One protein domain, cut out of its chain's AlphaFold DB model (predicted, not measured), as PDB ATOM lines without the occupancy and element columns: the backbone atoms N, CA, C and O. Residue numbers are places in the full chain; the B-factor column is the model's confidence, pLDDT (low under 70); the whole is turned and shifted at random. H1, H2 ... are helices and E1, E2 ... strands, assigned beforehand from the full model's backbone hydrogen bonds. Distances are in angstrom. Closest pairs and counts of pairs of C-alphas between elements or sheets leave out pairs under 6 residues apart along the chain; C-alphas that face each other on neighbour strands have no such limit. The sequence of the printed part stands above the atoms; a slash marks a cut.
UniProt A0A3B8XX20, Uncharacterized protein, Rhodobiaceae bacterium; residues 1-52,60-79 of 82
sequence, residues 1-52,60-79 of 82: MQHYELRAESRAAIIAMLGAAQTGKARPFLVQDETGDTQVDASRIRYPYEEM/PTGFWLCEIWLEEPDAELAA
ATOM      1  N   MET A   1      -8.855  41.925  33.893       82.81
ATOM      2  CA  MET A   1      -8.567  41.384  32.554       82.81
ATOM      3  C   MET A   1      -9.306  40.068  32.431       82.81
ATOM      4  O   MET A   1      -9.057  39.181  33.238       82.81
ATOM      5  N   GLN A   2     -10.245  39.994  31.501       92.38
ATOM      6  CA  GLN A   2     -11.046  38.819  31.182       92.38
ATOM      7  C   GLN A   2     -10.549  38.249  29.861       92.38
ATOM      8  O   GLN A   2     -10.221  39.019  28.958       92.38
ATOM      9  N   HIS A   3     -10.469  36.925  29.781       94.25
ATOM     10  CA  HIS A   3     -10.073  36.206  28.580       94.25
ATOM     11  C   HIS A   3     -11.224  35.299  28.152       94.25
ATOM     12  O   HIS A   3     -11.746  34.555  28.980       94.25
ATOM     13  N   TYR A   4     -11.604  35.385  26.882       94.62
ATOM     14  CA  TYR A   4     -12.633  34.551  26.273       94.62
ATOM     15  C   TYR A   4     -12.053  33.876  25.037       94.62
ATOM     16  O   TYR A   4     -11.491  34.555  24.177       94.62
ATOM     17  N   GLU A   5     -12.228  32.563  24.941       95.50
ATOM     18  CA  GLU A   5     -11.866  31.785  23.763       95.50
ATOM     19  C   GLU A   5     -13.141  31.310  23.065       95.50
ATOM     20  O   GLU A   5     -13.984  30.646  23.667       95.50
ATOM     21  N   LEU A   6     -13.293  31.677  21.795       95.25
ATOM     22  CA  LEU A   6     -14.372  31.190  20.942       95.25
ATOM     23  C   LEU A   6     -13.833  30.109  20.013       95.25
ATOM     24  O   LEU A   6     -12.780  30.299  19.407       95.25
ATOM     25  N   ARG A   7     -14.607  29.040  19.820       95.62
ATOM     26  CA  ARG A   7     -14.303  27.962  18.875       95.62
ATOM     27  C   ARG A   7     -15.473  27.701  17.944       95.62
ATOM     28  O   ARG A   7     -16.605  27.559  18.399       95.62
ATOM     29  N   ALA A   8     -15.209  27.598  16.645       96.00
ATOM     30  CA  ALA A   8     -16.238  27.295  15.653       96.00
ATOM     31  C   ALA A   8     -15.693  26.499  14.463       96.00
ATOM     32  O   ALA A   8     -14.491  26.419  14.248       96.00
ATOM     33  N   GLU A   9     -16.583  25.926  13.655       95.44
ATOM     34  CA  GLU A   9     -16.233  25.106  12.480       95.44
ATOM     35  C   GLU A   9     -15.617  25.902  11.313       95.44
ATOM     36  O   GLU A   9     -15.142  25.334  10.335       95.44
ATOM     37  N   SER A  10     -15.658  27.235  11.366       94.38
ATOM     38  CA  SER A  10     -15.094  28.085  10.320       94.38
ATOM     39  C   SER A  10     -14.794  29.493  10.823       94.38
ATOM     40  O   SER A  10     -15.435  30.000  11.747       94.38
ATOM     41  N   ARG A  11     -13.896  30.188  10.116       91.62
ATOM     42  CA  ARG A  11     -13.668  31.627  10.307       91.62
ATOM     43  C   ARG A  11     -14.963  32.441  10.215       91.62
ATOM     44  O   ARG A  11     -15.160  33.368  10.993       91.62
ATOM     45  N   ALA A  12     -15.850  32.114   9.273       92.25
ATOM     46  CA  ALA A  12     -17.112  32.833   9.095       92.25
ATOM     47  C   ALA A  12     -18.039  32.680  10.312       92.25
ATOM     48  O   ALA A  12     -18.677  33.653  10.717       92.25
ATOM     49  N   ALA A  13     -18.066  31.496  10.930       94.31
ATOM     50  CA  ALA A  13     -18.836  31.252  12.144       94.31
ATOM     51  C   ALA A  13     -18.306  32.070  13.337       94.31
ATOM     52  O   ALA A  13     -19.104  32.679  14.045       94.31
ATOM     53  N   ILE A  14     -16.981  32.196  13.497       93.75
ATOM     54  CA  ILE A  14     -16.385  33.091  14.507       93.75
ATOM     55  C   ILE A  14     -16.823  34.547  14.296       93.75
ATOM     56  O   ILE A  14     -17.232  35.220  15.241       93.75
ATOM     57  N   ILE A  15     -16.777  35.043  13.055       92.31
ATOM     58  CA  ILE A  15     -17.215  36.413  12.745       92.31
ATOM     59  C   ILE A  15     -18.706  36.598  13.062       92.31
ATOM     60  O   ILE A  15     -19.085  37.624  13.623       92.31
ATOM     61  N   ALA A  16     -19.551  35.604  12.774       92.88
ATOM     62  CA  ALA A  16     -20.967  35.652  13.131       92.88
ATOM     63  C   ALA A  16     -21.185  35.705  14.656       92.88
ATOM     64  O   ALA A  16     -22.003  36.499  15.124       92.88
ATOM     65  N   MET A  17     -20.422  34.926  15.435       93.69
ATOM     66  CA  MET A  17     -20.458  34.966  16.904       93.69
ATOM     67  C   MET A  17     -20.057  36.346  17.440       93.69
ATOM     68  O   MET A  17     -20.779  36.919  18.253       93.69
ATOM     69  N   LEU A  18     -18.966  36.929  16.932       92.69
ATOM     70  CA  LEU A  18     -18.534  38.285  17.300       92.69
ATOM     71  C   LEU A  18     -19.578  39.347  16.927       92.69
ATOM     72  O   LEU A  18     -19.836  40.265  17.706       92.69
ATOM     73  N   GLY A  19     -20.206  39.205  15.757       92.75
ATOM     74  CA  GLY A  19     -21.290  40.073  15.295       92.75
ATOM     75  C   GLY A  19     -22.517  40.024  16.209       92.75
ATOM     76  O   GLY A  19     -23.086  41.064  16.541       92.75
ATOM     77  N   ALA A  20     -22.893  38.833  16.674       91.56
ATOM     78  CA  ALA A  20     -23.950  38.678  17.667       91.56
ATOM     79  C   ALA A  20     -23.539  39.302  19.010       91.56
ATOM     80  O   ALA A  20     -24.280  40.119  19.558       91.56
ATOM     81  N   ALA A  21     -22.330  38.993  19.491       91.31
ATOM     82  CA  ALA A  21     -21.823  39.465  20.774       91.31
ATOM     83  C   ALA A  21     -21.673  40.992  20.840       91.31
ATOM     84  O   ALA A  21     -21.846  41.563  21.908       91.31
ATOM     85  N   GLN A  22     -21.372  41.686  19.739       91.81
ATOM     86  CA  GLN A  22     -21.199  43.147  19.759       91.81
ATOM     87  C   GLN A  22     -22.503  43.956  19.733       91.81
ATOM     88  O   GLN A  22     -22.462  45.183  19.847       91.81
ATOM     89  N   THR A  23     -23.654  43.311  19.534       88.62
ATOM     90  CA  THR A  23     -24.935  44.014  19.391       88.62
ATOM     91  C   THR A  23     -25.233  44.844  20.642       88.62
ATOM     92  O   THR A  23     -25.295  44.320  21.747       88.62
ATOM     93  N   GLY A  24     -25.408  46.161  20.473       84.50
ATOM     94  CA  GLY A  24     -25.690  47.089  21.576       84.50
ATOM     95  C   GLY A  24     -24.467  47.559  22.376       84.50
ATOM     96  O   GLY A  24     -24.629  48.354  23.301       84.50
ATOM     97  N   LYS A  25     -23.248  47.128  22.022       85.12
ATOM     98  CA  LYS A  25     -22.016  47.539  22.712       85.12
ATOM     99  C   LYS A  25     -21.466  48.846  22.152       85.12
ATOM    100  O   LYS A  25     -21.430  49.058  20.944       85.12
ATOM    101  N   ALA A  26     -20.969  49.708  23.041       84.38
ATOM    102  CA  ALA A  26     -20.366  50.990  22.662       84.38
ATOM    103  C   ALA A  26     -19.051  50.828  21.878       84.38
ATOM    104  O   ALA A  26     -18.685  51.698  21.091       84.38
ATOM    105  N   ARG A  27     -18.333  49.719  22.099       85.06
ATOM    106  CA  ARG A  27     -17.074  49.385  21.422       85.06
ATOM    107  C   ARG A  27     -17.228  48.054  20.681       85.06
ATOM    108  O   ARG A  27     -17.020  47.014  21.313       85.06
ATOM    109  N   PRO A  28     -17.584  48.065  19.385       88.00
ATOM    110  CA  PRO A  28     -17.790  46.840  18.621       88.00
ATOM    111  C   PRO A  28     -16.499  46.020  18.505       88.00
ATOM    112  O   PRO A  28     -15.399  46.551  18.663       88.00
ATOM    113  N   PHE A  29     -16.640  44.720  18.264       88.69
ATOM    114  CA  PHE A  29     -15.529  43.784  18.047       88.69
ATOM    115  C   PHE A  29     -15.107  43.726  16.579       88.69
ATOM    116  O   PHE A  29     -13.954  43.441  16.266       88.69
ATOM    117  N   LEU A  30     -16.056  44.003  15.692       90.19
ATOM    118  CA  LEU A  30     -15.914  44.067  14.255       90.19
ATOM    119  C   LEU A  30     -16.014  45.527  13.813       90.19
ATOM    120  O   LEU A  30     -16.963  46.232  14.162       90.19
ATOM    121  N   VAL A  31     -15.047  45.963  13.020       85.81
ATOM    122  CA  VAL A  31     -14.967  47.297  12.429       85.81
ATOM    123  C   VAL A  31     -15.050  47.133  10.916       85.81
ATOM    124  O   VAL A  31     -14.414  46.243  10.361       85.81
ATOM    125  N   GLN A  32     -15.848  47.962  10.247       83.25
ATOM    126  CA  GLN A  32     -15.793  48.051   8.790       83.25
ATOM    127  C   GLN A  32     -14.675  49.009   8.396       83.25
ATOM    128  O   GLN A  32     -14.580  50.103   8.957       83.25
ATOM    129  N   ASP A  33     -13.830  48.598   7.460       81.81
ATOM    130  CA  ASP A  33     -12.858  49.500   6.852       81.81
ATOM    131  C   ASP A  33     -13.489  50.351   5.735       81.81
ATOM    132  O   ASP A  33     -14.691  50.289   5.456       81.81
ATOM    133  N   GLU A  34     -12.669  51.190   5.099       80.88
ATOM    134  CA  GLU A  34     -13.102  52.103   4.037       80.88
ATOM    135  C   GLU A  34     -13.590  51.376   2.769       80.88
ATOM    136  O   GLU A  34     -14.293  51.983   1.958       80.88
ATOM    137  N   THR A  35     -13.256  50.089   2.589       82.69
ATOM    138  CA  THR A  35     -13.750  49.254   1.479       82.69
ATOM    139  C   THR A  35     -15.048  48.526   1.828       82.69
ATOM    140  O   THR A  35     -15.679  47.946   0.944       82.69
ATOM    141  N   GLY A  36     -15.495  48.615   3.085       73.94
ATOM    142  CA  GLY A  36     -16.664  47.912   3.607       73.94
ATOM    143  C   GLY A  36     -16.355  46.486   4.066       73.94
ATOM    144  O   GLY A  36     -17.282  45.745   4.409       73.94
ATOM    145  N   ASP A  37     -15.079  46.096   4.100       82.88
ATOM    146  CA  ASP A  37     -14.655  44.794   4.589       82.88
ATOM    147  C   ASP A  37     -14.696  44.758   6.118       82.88
ATOM    148  O   ASP A  37     -14.379  45.715   6.827       82.88
ATOM    149  N   THR A  38     -15.131  43.615   6.649       83.50
ATOM    150  CA  THR A  38     -15.235  43.407   8.095       83.50
ATOM    151  C   THR A  38     -13.885  42.978   8.655       83.50
ATOM    152  O   THR A  38     -13.399  41.883   8.361       83.50
ATOM    153  N   GLN A  39     -13.316  43.814   9.519       84.88
ATOM    154  CA  GLN A  39     -12.092  43.542  10.260       84.88
ATOM    155  C   GLN A  39     -12.380  43.336  11.747       84.88
ATOM    156  O   GLN A  39     -13.303  43.919  12.305       84.88
ATOM    157  N   VAL A  40     -11.586  42.497  12.402       86.06
ATOM    158  CA  VAL A  40     -11.615  42.327  13.862       86.06
ATOM    159  C   VAL A  40     -10.754  43.392  14.532       86.06
ATOM    160  O   VAL A  40      -9.682  43.731  14.032       86.06
ATOM    161  N   ASP A  41     -11.202  43.897  15.680       87.00
ATOM    162  CA  ASP A  41     -10.435  44.838  16.493       87.00
ATOM    163  C   ASP A  41      -9.194  44.159  17.093       87.00
ATOM    164  O   ASP A  41      -9.227  43.568  18.177       87.00
ATOM    165  N   ALA A  42      -8.073  44.299  16.388       83.75
ATOM    166  CA  ALA A  42      -6.787  43.719  16.756       83.75
ATOM    167  C   ALA A  42      -6.221  44.231  18.096       83.75
ATOM    168  O   ALA A  42      -5.260  43.656  18.601       83.75
ATOM    169  N   SER A  43      -6.787  45.289  18.696       85.69
ATOM    170  CA  SER A  43      -6.361  45.756  20.026       85.69
ATOM    171  C   SER A  43      -6.836  44.853  21.167       85.69
ATOM    172  O   SER A  43      -6.265  44.888  22.255       85.69
ATOM    173  N   ARG A  44      -7.885  44.057  20.926       86.38
ATOM    174  CA  ARG A  44      -8.535  43.193  21.926       86.38
ATOM    175  C   ARG A  44      -8.689  41.753  21.462       86.38
ATOM    176  O   ARG A  44      -8.984  40.896  22.285       86.38
ATOM    177  N   ILE A  45      -8.542  41.495  20.166       89.19
ATOM    178  CA  ILE A  45      -8.874  40.216  19.549       89.19
ATOM    179  C   ILE A  45      -7.660  39.692  18.803       89.19
ATOM    180  O   ILE A  45      -7.125  40.362  17.914       89.19
ATOM    181  N   ARG A  46      -7.255  38.462  19.115       87.81
ATOM    182  CA  ARG A  46      -6.342  37.726  18.248       87.81
ATOM    183  C   ARG A  46      -7.138  37.202  17.066       87.81
ATOM    184  O   ARG A  46      -8.147  36.523  17.235       87.81
ATOM    185  N   TYR A  47      -6.680  37.559  15.869       81.44
ATOM    186  CA  TYR A  47      -7.351  37.233  14.615       81.44
ATOM    187  C   TYR A  47      -7.717  35.744  14.540       81.44
ATOM    188  O   TYR A  47      -6.860  34.938  14.899       81.44
ATOM    189  N   PRO A  48      -8.917  35.372  14.047       85.69
ATOM    190  CA  PRO A  48      -9.328  33.976  13.993       85.69
ATOM    191  C   PRO A  48      -8.290  33.097  13.291       85.69
ATOM    192  O   PRO A  48      -7.869  33.420  12.176       85.69
ATOM    193  N   TYR A  49      -7.896  31.996  13.923       90.50
ATOM    194  CA  TYR A  49      -6.869  31.077  13.424       90.50
ATOM    195  C   TYR A  49      -7.357  29.631  13.470       90.50
ATOM    196  O   TYR A  49      -8.250  29.306  14.246       90.50
ATOM    197  N   GLU A  50      -6.796  28.771  12.623       94.50
ATOM    198  CA  GLU A  50      -7.102  27.338  12.662       94.50
ATOM    199  C   GLU A  50      -6.620  26.732  13.982       94.50
ATOM    200  O   GLU A  50      -5.490  26.964  14.416       94.50
ATOM    201  N   GLU A  51      -7.488  25.955  14.622       94.94
ATOM    202  CA  GLU A  51      -7.119  25.129  15.763       94.94
ATOM    203  C   GLU A  51      -6.219  23.990  15.275       94.94
ATOM    204  O   GLU A  51      -6.554  23.266  14.332       94.94
ATOM    205  N   MET A  52      -5.079  23.831  15.938       96.06
ATOM    206  CA  MET A  52      -4.088  22.803  15.637       96.06
ATOM    207  C   MET A  52      -4.038  21.798  16.788       96.06
ATOM    208  O   MET A  52      -4.228  22.179  17.943       96.06
ATOM    209  N   PRO A  60      -4.317  20.497  11.553       94.69
ATOM    210  CA  PRO A  60      -5.591  21.191  11.722       94.69
ATOM    211  C   PRO A  60      -6.670  20.255  12.272       94.69
ATOM    212  O   PRO A  60      -6.902  19.174  11.725       94.69
ATOM    213  N   THR A  61      -7.384  20.681  13.311       94.94
ATOM    214  CA  THR A  61      -8.503  19.907  13.879       94.94
ATOM    215  C   THR A  61      -9.795  20.053  13.067       94.94
ATOM    216  O   THR A  61     -10.761  19.322  13.292       94.94
ATOM    217  N   GLY A  62      -9.829  21.018  12.141       94.38
ATOM    218  CA  GLY A  62     -11.025  21.429  11.405       94.38
ATOM    219  C   GLY A  62     -11.835  22.534  12.092       94.38
ATOM    220  O   GLY A  62     -12.858  22.948  11.553       94.38
ATOM    221  N   PHE A  63     -11.386  23.035  13.245       95.88
ATOM    222  CA  PHE A  63     -12.000  24.166  13.938       95.88
ATOM    223  C   PHE A  63     -11.142  25.427  13.836       95.88
ATOM    224  O   PHE A  63      -9.990  25.405  13.410       95.88
ATOM    225  N   TRP A  64     -11.738  26.546  14.223       95.56
ATOM    226  CA  TRP A  64     -11.134  27.865  14.283       95.56
ATOM    227  C   TRP A  64     -11.290  28.427  15.686       95.56
ATOM    228  O   TRP A  64     -12.372  28.309  16.263       95.56
ATOM    229  N   LEU A  65     -10.241  29.071  16.190       95.19
ATOM    230  CA  LEU A  65     -10.202  29.739  17.483       95.19
ATOM    231  C   LEU A  65     -10.134  31.255  17.331       95.19
ATOM    232  O   LEU A  65      -9.648  31.779  16.327       95.19
ATOM    233  N   CYS A  66     -10.619  31.957  18.348       94.75
ATOM    234  CA  CYS A  66     -10.513  33.402  18.487       94.75
ATOM    235  C   CYS A  66     -10.390  33.757  19.966       94.75
ATOM    236  O   CYS A  66     -11.281  33.445  20.755       94.75
ATOM    237  N   GLU A  67      -9.293  34.417  20.321       95.06
ATOM    238  CA  GLU A  67      -8.996  34.826  21.691       95.06
ATOM    239  C   GLU A  67      -9.320  36.316  21.863       95.06
ATOM    240  O   GLU A  67      -8.957  37.146  21.021       95.06
ATOM    241  N   ILE A  68     -10.017  36.658  22.947       93.81
ATOM    242  CA  ILE A  68     -10.517  38.009  23.217       93.81
ATOM    243  C   ILE A  68     -10.117  38.427  24.630       93.81
ATOM    244  O   ILE A  68     -10.437  37.740  25.601       93.81
ATOM    245  N   TRP A  69      -9.484  39.593  24.755       93.75
ATOM    246  CA  TRP A  69      -9.108  40.196  26.031       93.75
ATOM    247  C   TRP A  69      -9.884  41.483  26.284       93.75
ATOM    248  O   TRP A  69      -9.852  42.423  25.486       93.75
ATOM    249  N   LEU A  70     -10.560  41.536  27.430       90.62
ATOM    250  CA  LEU A  70     -11.332  42.696  27.868       90.62
ATOM    251  C   LEU A  70     -10.926  43.148  29.270       90.62
ATOM    252  O   LEU A  70     -10.496  42.361  30.114       90.62
ATOM    253  N   GLU A  71     -11.075  44.441  29.541       91.31
ATOM    254  CA  GLU A  71     -10.875  44.976  30.890       91.31
ATOM    255  C   GLU A  71     -12.030  44.571  31.815       91.31
ATOM    256  O   GLU A  71     -11.794  44.121  32.941       91.31
ATOM    257  N   GLU A  72     -13.255  44.652  31.294       90.88
ATOM    258  CA  GLU A  72     -14.516  44.350  31.972       90.88
ATOM    259  C   GLU A  72     -15.127  43.028  31.471       90.88
ATOM    260  O   GLU A  72     -14.846  42.607  30.345       90.88
ATOM    261  N   PRO A  73     -15.942  42.345  32.296       91.38
ATOM    262  CA  PRO A  73     -16.631  41.128  31.887       91.38
ATOM    263  C   PRO A  73     -17.729  41.389  30.860       91.38
ATOM    264  O   PRO A  73     -18.396  42.422  30.870       91.38
ATOM    265  N   ASP A  74     -17.943  40.387  30.019       92.25
ATOM    266  CA  ASP A  74     -18.872  40.411  28.904       92.25
ATOM    267  C   ASP A  74     -19.768  39.169  28.966       92.25
ATOM    268  O   ASP A  74     -19.282  38.037  28.913       92.25
ATOM    269  N   ALA A  75     -21.072  39.373  29.172       90.94
ATOM    270  CA  ALA A  75     -22.007  38.281  29.434       90.94
ATOM    271  C   ALA A  75     -22.287  37.449  28.176       90.94
ATOM    272  O   ALA A  75     -22.426  36.229  28.261       90.94
ATOM    273  N   GLU A  76     -22.340  38.094  27.011       92.19
ATOM    274  CA  GLU A  76     -22.544  37.416  25.735       92.19
ATOM    275  C   GLU A  76     -21.331  36.561  25.372       92.19
ATOM    276  O   GLU A  76     -21.504  35.405  24.997       92.19
ATOM    277  N   LEU A  77     -20.110  37.084  25.540       91.06
ATOM    278  CA  LEU A  77     -18.896  36.291  25.335       91.06
ATOM    279  C   LEU A  77     -18.783  35.162  26.361       91.06
ATOM    280  O   LEU A  77     -18.447  34.048  25.981       91.06
ATOM    281  N   ALA A  78     -19.133  35.400  27.629       91.50
ATOM    282  CA  ALA A  78     -19.133  34.353  28.652       91.50
ATOM    283  C   ALA A  78     -20.103  33.201  28.336       91.50
ATOM    284  O   ALA A  78     -19.840  32.064  28.714       91.50
ATOM    285  N   ALA A  79     -21.216  33.477  27.650       91.00
ATOM    286  CA  ALA A  79     -22.168  32.452  27.227       91.00
ATOM    287  C   ALA A  79     -21.714  31.669  25.981       91.00
ATOM    288  O   ALA A  79     -22.251  30.596  25.712       91.00
TER     289      ALA A  79
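AT A GLANCE: This is residues 1 to 52 and 60 to 79 of the 82 residues of an uncharacterized protein of Rhodobiaceae bacterium (UniProt A0A3B8XX20). A strongly twisted sheet of three strands, E1, E5 and E4, has helix H1 over one face, making two layers. A small hairpin, E2 and E3, sits beside residues 15 to 21 of H1, and the short H2 only grazes the large sheet. The printed part has 72 residues, with two named helices and five named strands in the order E1, H1, E2, E3, E4, E5, H2 along the chain; both sheets are antiparallel, the large one in the order E1, E5, E4. The class is mixed, helices and strands; the whole is compact, with a radius of gyration of the C-alphas of 12.0 A and spans of 35 by 32 by 19 A.

HOW THE PARTS SIT: Start at E1, residues 2 to 8, an edge strand; its neighbour is the inner strand E5, residues 60 to 70, with N 4 and O 68 2.9 A apart. H1, residues 11 to 21, is on this sheet at a height of 8.8 A; its closest C-alpha pair with E5 is Arg 11 and Trp 64, 6.0 A. Next look for the hairpin of E2, residues 30 to 32, and E3, residues 38 to 40, where N 31 and O 39 are 2.8 A apart. E4, residues 45 to 52, bends by 62 degrees at residue 48; beside E5, its N 51 and O 63 are 2.8 A apart. H2, residues 75 to 79, is close to H1 but not clearly touching, the closest C-alphas being Ala 21 and Glu 76, 5.4 A. In H1 and H2 every O i to N i+4 pair is within hydrogen-bond range.

IN THESE COORDINATES: Find C-alpha 2 at (-11.046, 38.819, 31.182); E1 runs 20.0 A from there. H1 covers 15.4 A, E4 18.5 A and E5 27.5 A. H2 ends at C-alpha 79, (-22.168, 32.452, 27.227).

THE WHOLE: C-alphas 26 and 60 are farthest apart, 35.0 A. Residues 53 to 59 are cut out; C-alphas 52 and 60 are 4.5 A apart. Of the links printed whole, none is long. No printed residue is under 70 in pLDDT.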